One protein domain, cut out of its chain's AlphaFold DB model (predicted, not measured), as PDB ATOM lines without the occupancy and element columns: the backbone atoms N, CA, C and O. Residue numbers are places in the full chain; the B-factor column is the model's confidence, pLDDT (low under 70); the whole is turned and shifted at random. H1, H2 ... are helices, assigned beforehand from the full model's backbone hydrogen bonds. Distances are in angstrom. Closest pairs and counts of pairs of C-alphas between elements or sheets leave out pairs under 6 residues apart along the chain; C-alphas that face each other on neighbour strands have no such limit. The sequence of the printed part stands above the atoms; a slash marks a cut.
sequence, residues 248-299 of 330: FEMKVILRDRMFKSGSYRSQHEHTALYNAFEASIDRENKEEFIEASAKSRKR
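Overview. This is residues 248 to 299 of the 330 residues of an uncharacterized protein of Tanacetum cinerariifolium (UniProt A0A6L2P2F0). One long helix, H2, makes the long axis, and the shorter helix H1 folds back over the first part of it across an open gap, as the short arm of a lopsided U. Residues 282 to 299, of which 282 to 298 belong to H2, stick out free. The printed part has 52 residues with two named helices, H1 then H2, and no named strand: all helix. It is extended, with a radius of gyration of the C-alphas of 15.5 A and spans of 50 by 20 by 12 A.

Arrangement. H2, residues 268 to 298, and H1, residues 248 to 261, are near each other: no pair of their C-alphas is within 8 A, but 9 pairs are within 10 A. A short link of 6 residues joins them. In H1 every O i to N i+4 pair is within hydrogen-bond range; in H2, 24 of 27 are.

Along the chain. H2 runs 46.2 A from C-alpha 268 at (11.415, -37.815, 16.897) to C-alpha 298 at (-9.899, -13.892, 50.196). H1 begins at C-alpha 248, (4.937, -15.234, 23.749), and measures 20.1 A.

Size, cuts and confidence. The C-alphas farthest apart, of Ser 266 and Arg 299, are 50.4 A apart. The printed part has no cut. Its mean pLDDT is 72.2; 20 residues are under 70, among them 264 to 270 and 281 to 286.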
ATOM      1  N   PHE A 248       6.221 -14.906  24.364       76.94
ATOM      2  CA  PHE A 248       4.937 -15.234  23.749       76.94
ATOM      3  C   PHE A 248       4.964 -15.151  22.213       76.94
ATOM      4  O   PHE A 248       4.434 -16.033  21.539       76.94
ATOM      5  N   GLU A 249       5.595 -14.124  21.639       82.00
ATOM      6  CA  GLU A 249       5.708 -13.985  20.183       82.00
ATOM      7  C   GLU A 249       6.604 -15.069  19.586       82.00
ATOM      8  O   GLU A 249       6.183 -15.728  18.636       82.00
ATOM      9  N   MET A 250       7.772 -15.338  20.182       80.38
ATOM     10  CA  MET A 250       8.614 -16.484  19.804       80.38
ATOM     11  C   MET A 250       7.816 -17.787  19.812       80.38
ATOM     12  O   MET A 250       7.862 -18.551  18.846       80.38
ATOM     13  N   LYS A 251       7.034 -18.006  20.877       81.25
ATOM     14  CA  LYS A 251       6.197 -19.195  21.047       81.25
ATOM     15  C   LYS A 251       5.163 -19.330  19.915       81.25
ATOM     16  O   LYS A 251       5.010 -20.409  19.338       81.25
ATOM     17  N   VAL A 252       4.486 -18.239  19.549       82.12
ATOM     18  CA  VAL A 252       3.499 -18.203  18.450       82.12
ATOM     19  C   VAL A 252       4.151 -18.466  17.089       82.12
ATOM     20  O   VAL A 252       3.607 -19.227  16.287       82.12
ATOM     21  N   ILE A 253       5.322 -17.878  16.843       81.25
ATOM     22  CA  ILE A 253       6.064 -18.005  15.582       81.25
ATOM     23  C   ILE A 253       6.548 -19.442  15.377       81.25
ATOM     24  O   ILE A 253       6.330 -20.018  14.310       81.25
ATOM     25  N   LEU A 254       7.158 -20.042  16.405       80.88
ATOM     26  CA  LEU A 254       7.598 -21.438  16.381       80.88
ATOM     27  C   LEU A 254       6.427 -22.383  16.112       80.88
ATOM     28  O   LEU A 254       6.530 -23.258  15.253       80.88
ATOM     29  N   ARG A 255       5.292 -22.177  16.789       82.69
ATOM     30  CA  ARG A 255       4.104 -23.021  16.624       82.69
ATOM     31  C   ARG A 255       3.531 -22.953  15.211       82.69
ATOM     32  O   ARG A 255       3.318 -23.994  14.595       82.69
ATOM     33  N   ASP A 256       3.286 -21.748  14.697       85.25
ATOM     34  CA  ASP A 256       2.718 -21.555  13.357       85.25
ATOM     35  C   ASP A 256       3.642 -22.136  12.281       85.25
ATOM     36  O   ASP A 256       3.193 -22.784  11.333       85.25
ATOM     37  N   ARG A 257       4.954 -21.974  12.467       80.25
ATOM     38  CA  ARG A 257       5.952 -22.464  11.527       80.25
ATOM     39  C   ARG A 257       6.098 -23.982  11.542       80.25
ATOM     40  O   ARG A 257       6.030 -24.582  10.474       80.25
ATOM     41  N   MET A 258       6.256 -24.599  12.714       76.38
ATOM     42  CA  MET A 258       6.349 -26.061  12.838       76.38
ATOM     43  C   MET A 258       5.074 -26.756  12.350       76.38
ATOM     44  O   MET A 258       5.136 -27.846  11.783       76.38
ATOM     45  N   PHE A 259       3.915 -26.117  12.536       80.25
ATOM     46  CA  PHE A 259       2.644 -26.632  12.043       80.25
ATOM     47  C   PHE A 259       2.528 -26.519  10.515       80.25
ATOM     48  O   PHE A 259       2.099 -27.470   9.866       80.25
ATOM     49  N   LYS A 260       2.955 -25.392   9.925       79.69
ATOM     50  CA  LYS A 260       2.949 -25.181   8.465       79.69
ATOM     51  C   LYS A 260       3.941 -26.061   7.717       79.69
ATOM     52  O   LYS A 260       3.612 -26.528   6.633       79.69
ATOM     53  N   SER A 261       5.134 -26.279   8.268       77.25
ATOM     54  CA  SER A 261       6.139 -27.136   7.633       77.25
ATOM     55  C   SER A 261       5.841 -28.625   7.806       77.25
ATOM     56  O   SER A 261       6.472 -29.447   7.153       77.25
ATOM     57  N   GLY A 262       4.925 -29.000   8.709       77.31
ATOM     58  CA  GLY A 262       4.684 -30.400   9.065       77.31
ATOM     59  C   GLY A 262       5.889 -31.087   9.725       77.31
ATOM     60  O   GLY A 262       5.799 -32.267  10.061       77.31
ATOM     61  N   SER A 263       6.981 -30.347   9.960       71.19
ATOM     62  CA  SER A 263       8.252 -30.826  10.523       71.19
ATOM     63  C   SER A 263       8.075 -31.450  11.908       71.19
ATOM     64  O   SER A 263       8.791 -32.381  12.273       71.19
ATOM     65  N   TYR A 264       7.044 -31.032  12.649       69.94
ATOM     66  CA  TYR A 264       6.715 -31.612  13.952       69.94
ATOM     67  C   TYR A 264       6.378 -33.115  13.895       69.94
ATOM     68  O   TYR A 264       6.377 -33.777  14.928       69.94
ATOM     69  N   ARG A 265       6.067 -33.663  12.709       61.50
ATOM     70  CA  ARG A 265       5.795 -35.095  12.519       61.50
ATOM     71  C   ARG A 265       6.997 -35.895  12.024       61.50
ATOM     72  O   ARG A 265       6.947 -37.118  12.106       61.50
ATOM     73  N   SER A 266       8.025 -35.248  11.477       67.94
ATOM     74  CA  SER A 266       9.082 -35.932  10.723       67.94
ATOM     75  C   SER A 266      10.340 -36.238  11.531       67.94
ATOM     76  O   SER A 266      11.132 -37.060  11.087       67.94
ATOM     77  N   GLN A 267      10.535 -35.634  12.709       62.22
ATOM     78  CA  GLN A 267      11.687 -35.939  13.561       62.22
ATOM     79  C   GLN A 267      11.262 -36.226  15.002       62.22
ATOM     80  O   GLN A 267      10.647 -35.391  15.665       62.22
ATOM     81  N   HIS A 268      11.632 -37.407  15.505       64.06
ATOM     82  CA  HIS A 268      11.415 -37.815  16.897       64.06
ATOM     83  C   HIS A 268      12.034 -36.805  17.886       64.06
ATOM     84  O   HIS A 268      11.460 -36.537  18.944       64.06
ATOM     85  N   GLU A 269      13.162 -36.197  17.529       62.59
ATOM     86  CA  GLU A 269      13.862 -35.200  18.346       62.59
ATOM     87  C   GLU A 269      13.026 -33.926  18.560       62.59
ATOM     88  O   GLU A 269      13.011 -33.356  19.653       62.59
ATOM     89  N   HIS A 270      12.220 -33.534  17.568       67.19
ATOM     90  CA  HIS A 270      11.301 -32.401  17.691       67.19
ATOM     91  C   HIS A 270      10.095 -32.698  18.586       67.19
ATOM     92  O   HIS A 270       9.563 -31.781  19.208       67.19
ATOM     93  N   THR A 271       9.686 -33.962  18.718       71.56
ATOM     94  CA  THR A 271       8.597 -34.357  19.625       71.56
ATOM     95  C   THR A 271       8.947 -34.064  21.084       71.56
ATOM     96  O   THR A 271       8.105 -33.576  21.836       71.56
ATOM     97  N   ALA A 272      10.194 -34.324  21.492       76.25
ATOM     98  CA  ALA A 272      10.650 -34.045  22.853       76.25
ATOM     99  C   ALA A 272      10.703 -32.535  23.132       76.25
ATOM    100  O   ALA A 272      10.199 -32.082  24.160       76.25
ATOM    101  N   LEU A 273      11.233 -31.755  22.184       75.19
ATOM    102  CA  LEU A 273      11.258 -30.289  22.232       75.19
ATOM    103  C   LEU A 273       9.848 -29.691  22.302       75.19
ATOM    104  O   LEU A 273       9.596 -28.810  23.121       75.19
ATOM    105  N   TYR A 274       8.916 -30.202  21.496       66.56
ATOM    106  CA  TYR A 274       7.523 -29.760  21.497       66.56
ATOM    107  C   TYR A 274       6.817 -30.094  22.817       66.56
ATOM    108  O   TYR A 274       6.181 -29.220  23.397       66.56
ATOM    109  N   ASN A 275       6.976 -31.313  23.341       75.50
ATOM    110  CA  ASN A 275       6.395 -31.698  24.631       75.50
ATOM    111  C   ASN A 275       6.974 -30.878  25.793       75.50
ATOM    112  O   ASN A 275       6.229 -30.473  26.683       75.50
ATOM    113  N   ALA A 276       8.283 -30.608  25.790       76.81
ATOM    114  CA  ALA A 276       8.924 -29.768  26.802       76.81
ATOM    115  C   ALA A 276       8.426 -28.316  26.732       76.81
ATOM    116  O   ALA A 276       8.149 -27.691  27.755       76.81
ATOM    117  N   PHE A 277       8.261 -27.798  25.517       70.25
ATOM    118  CA  PHE A 277       7.721 -26.472  25.260       70.25
ATOM    119  C   PHE A 277       6.242 -26.347  25.666       70.25
ATOM    120  O   PHE A 277       5.859 -25.379  26.321       70.25
ATOM    121  N   GLU A 278       5.411 -27.336  25.334       73.31
ATOM    122  CA  GLU A 278       3.999 -27.386  25.725       73.31
ATOM    123  C   GLU A 278       3.855 -27.512  27.253       73.31
ATOM    124  O   GLU A 278       3.084 -26.774  27.865       73.31
ATOM    125  N   ALA A 279       4.695 -28.331  27.897       77.44
ATOM    126  CA  ALA A 279       4.763 -28.434  29.354       77.44
ATOM    127  C   ALA A 279       5.231 -27.133  30.036       77.44
ATOM    128  O   ALA A 279       4.746 -26.799  31.118       77.44
ATOM    129  N   SER A 280       6.145 -26.380  29.414       71.62
ATOM    130  CA  SER A 280       6.566 -25.055  29.893       71.62
ATOM    131  C   SER A 280       5.403 -24.056  29.867       71.62
ATOM    132  O   SER A 280       5.176 -23.361  30.860       71.62
ATOM    133  N   ILE A 281       4.612 -24.038  28.788       61.94
ATOM    134  CA  ILE A 281       3.425 -23.173  28.662       61.94
ATOM    135  C   ILE A 281       2.376 -23.505  29.729       61.94
ATOM    136  O   ILE A 281       1.795 -22.598  30.334       61.94
ATOM    137  N   ASP A 282       2.139 -24.794  29.966       68.81
ATOM    138  CA  ASP A 282       1.157 -25.257  30.947       68.81
ATOM    139  C   ASP A 282       1.593 -25.013  32.396       68.81
ATOM    140  O   ASP A 282       0.742 -24.950  33.286       68.81
ATOM    141  N   ARG A 283       2.895 -24.862  32.660       69.94
ATOM    142  CA  ARG A 283       3.424 -24.608  34.004       69.94
ATOM    143  C   ARG A 283       3.292 -23.135  34.397       69.94
ATOM    144  O   ARG A 283       2.640 -22.843  35.400       69.94
ATOM    145  N   GLU A 284       3.825 -22.217  33.589       60.38
ATOM    146  CA  GLU A 284       3.838 -20.779  33.916       60.38
ATOM    147  C   GLU A 284       2.429 -20.180  34.006       60.38
ATOM    148  O   GLU A 284       2.101 -19.486  34.970       60.38
ATOM    149  N   ASN A 285       1.539 -20.521  33.069       65.69
ATOM    150  CA  ASN A 285       0.169 -20.001  33.090       65.69
ATOM    151  C   ASN A 285      -0.672 -20.572  34.242       65.69
ATOM    152  O   ASN A 285      -1.636 -19.945  34.691       65.69
ATOM    153  N   LYS A 286      -0.350 -21.774  34.728       66.94
ATOM    154  CA  LYS A 286      -1.140 -22.448  35.762       66.94
ATOM    155  C   LYS A 286      -0.767 -21.981  37.161       66.94
ATOM    156  O   LYS A 286      -1.662 -21.857  37.994       66.94
ATOM    157  N   GLU A 287       0.502 -21.679  37.419       72.25
ATOM    158  CA  GLU A 287       0.935 -21.111  38.702       72.25
ATOM    159  C   GLU A 287       0.399 -19.690  38.901       72.25
ATOM    160  O   GLU A 287      -0.198 -19.414  39.947       72.25
ATOM    161  N   GLU A 288       0.472 -18.831  37.878       70.31
ATOM    162  CA  GLU A 288      -0.110 -17.484  37.938       70.31
ATOM    163  C   GLU A 288      -1.639 -17.539  38.129       70.31
ATOM    164  O   GLU A 288      -2.206 -16.820  38.961       70.31
ATOM    165  N   PHE A 289      -2.321 -18.463  37.443       64.81
ATOM    166  CA  PHE A 289      -3.760 -18.676  37.599       64.81
ATOM    167  C   PHE A 289      -4.139 -19.212  38.989       64.81
ATOM    168  O   PHE A 289      -5.104 -18.736  39.602       64.81
ATOM    169  N   ILE A 290      -3.390 -20.181  39.528       71.75
ATOM    170  CA  ILE A 290      -3.626 -20.723  40.872       71.75
ATOM    171  C   ILE A 290      -3.411 -19.630  41.921       71.75
ATOM    172  O   ILE A 290      -4.268 -19.457  42.796       71.75
ATOM    173  N   GLU A 291      -2.351 -18.834  41.810       81.00
ATOM    174  CA  GLU A 291      -2.074 -17.770  42.770       81.00
ATOM    175  C   GLU A 291      -3.108 -16.631  42.693       81.00
ATOM    176  O   GLU A 291      -3.619 -16.169  43.724       81.00
ATOM    177  N   ALA A 292      -3.507 -16.222  41.484       73.19
ATOM    178  CA  ALA A 292      -4.580 -15.252  41.274       73.19
ATOM    179  C   ALA A 292      -5.926 -15.755  41.830       73.19
ATOM    180  O   ALA A 292      -6.652 -15.010  42.503       73.19
ATOM    181  N   SER A 293      -6.247 -17.038  41.626       63.31
ATOM    182  CA  SER A 293      -7.476 -17.651  42.142       63.31
ATOM    183  C   SER A 293      -7.496 -17.692  43.678       63.31
ATOM    184  O   SER A 293      -8.511 -17.337  44.291       63.31
ATOM    185  N   ALA A 294      -6.362 -18.001  44.316       79.19
ATOM    186  CA  ALA A 294      -6.211 -17.992  45.768       79.19
ATOM    187  C   ALA A 294      -6.343 -16.574  46.352       79.19
ATOM    188  O   ALA A 294      -7.039 -16.370  47.354       79.19
ATOM    189  N   LYS A 295      -5.742 -15.572  45.697       76.25
ATOM    190  CA  LYS A 295      -5.849 -14.155  46.088       76.25
ATOM    191  C   LYS A 295      -7.279 -13.619  45.923       76.25
ATOM    192  O   LYS A 295      -7.747 -12.860  46.774       76.25
ATOM    193  N   SER A 296      -8.011 -14.043  44.888       68.25
ATOM    194  CA  SER A 296      -9.391 -13.591  44.644       68.25
ATOM    195  C   SER A 296     -10.398 -14.109  45.684       68.25
ATOM    196  O   SER A 296     -11.282 -13.362  46.114       68.25
ATOM    197  N   ARG A 297     -10.237 -15.352  46.166       58.25
ATOM    198  CA  ARG A 297     -11.144 -15.950  47.164       58.25
ATOM    199  C   ARG A 297     -11.120 -15.226  48.512       58.25
ATOM    200  O   ARG A 297     -12.167 -15.119  49.144       58.25
ATOM    201  N   LYS A 298      -9.989 -14.640  48.925       60.34
ATOM    202  CA  LYS A 298      -9.899 -13.892  50.196       60.34
ATOM    203  C   LYS A 298     -10.747 -12.618  50.229       60.34
ATOM    204  O   LYS A 298     -11.156 -12.200  51.304       60.34
ATOM    205  N   ARG A 299     -11.067 -12.021  49.078       58.97
ATOM    206  CA  ARG A 299     -11.875 -10.790  49.028       58.97
ATOM    207  C   ARG A 299     -13.381 -11.018  49.111       58.97
ATOM    208  O   ARG A 299     -14.115 -10.048  49.237       58.97
TER     209      ARG A 299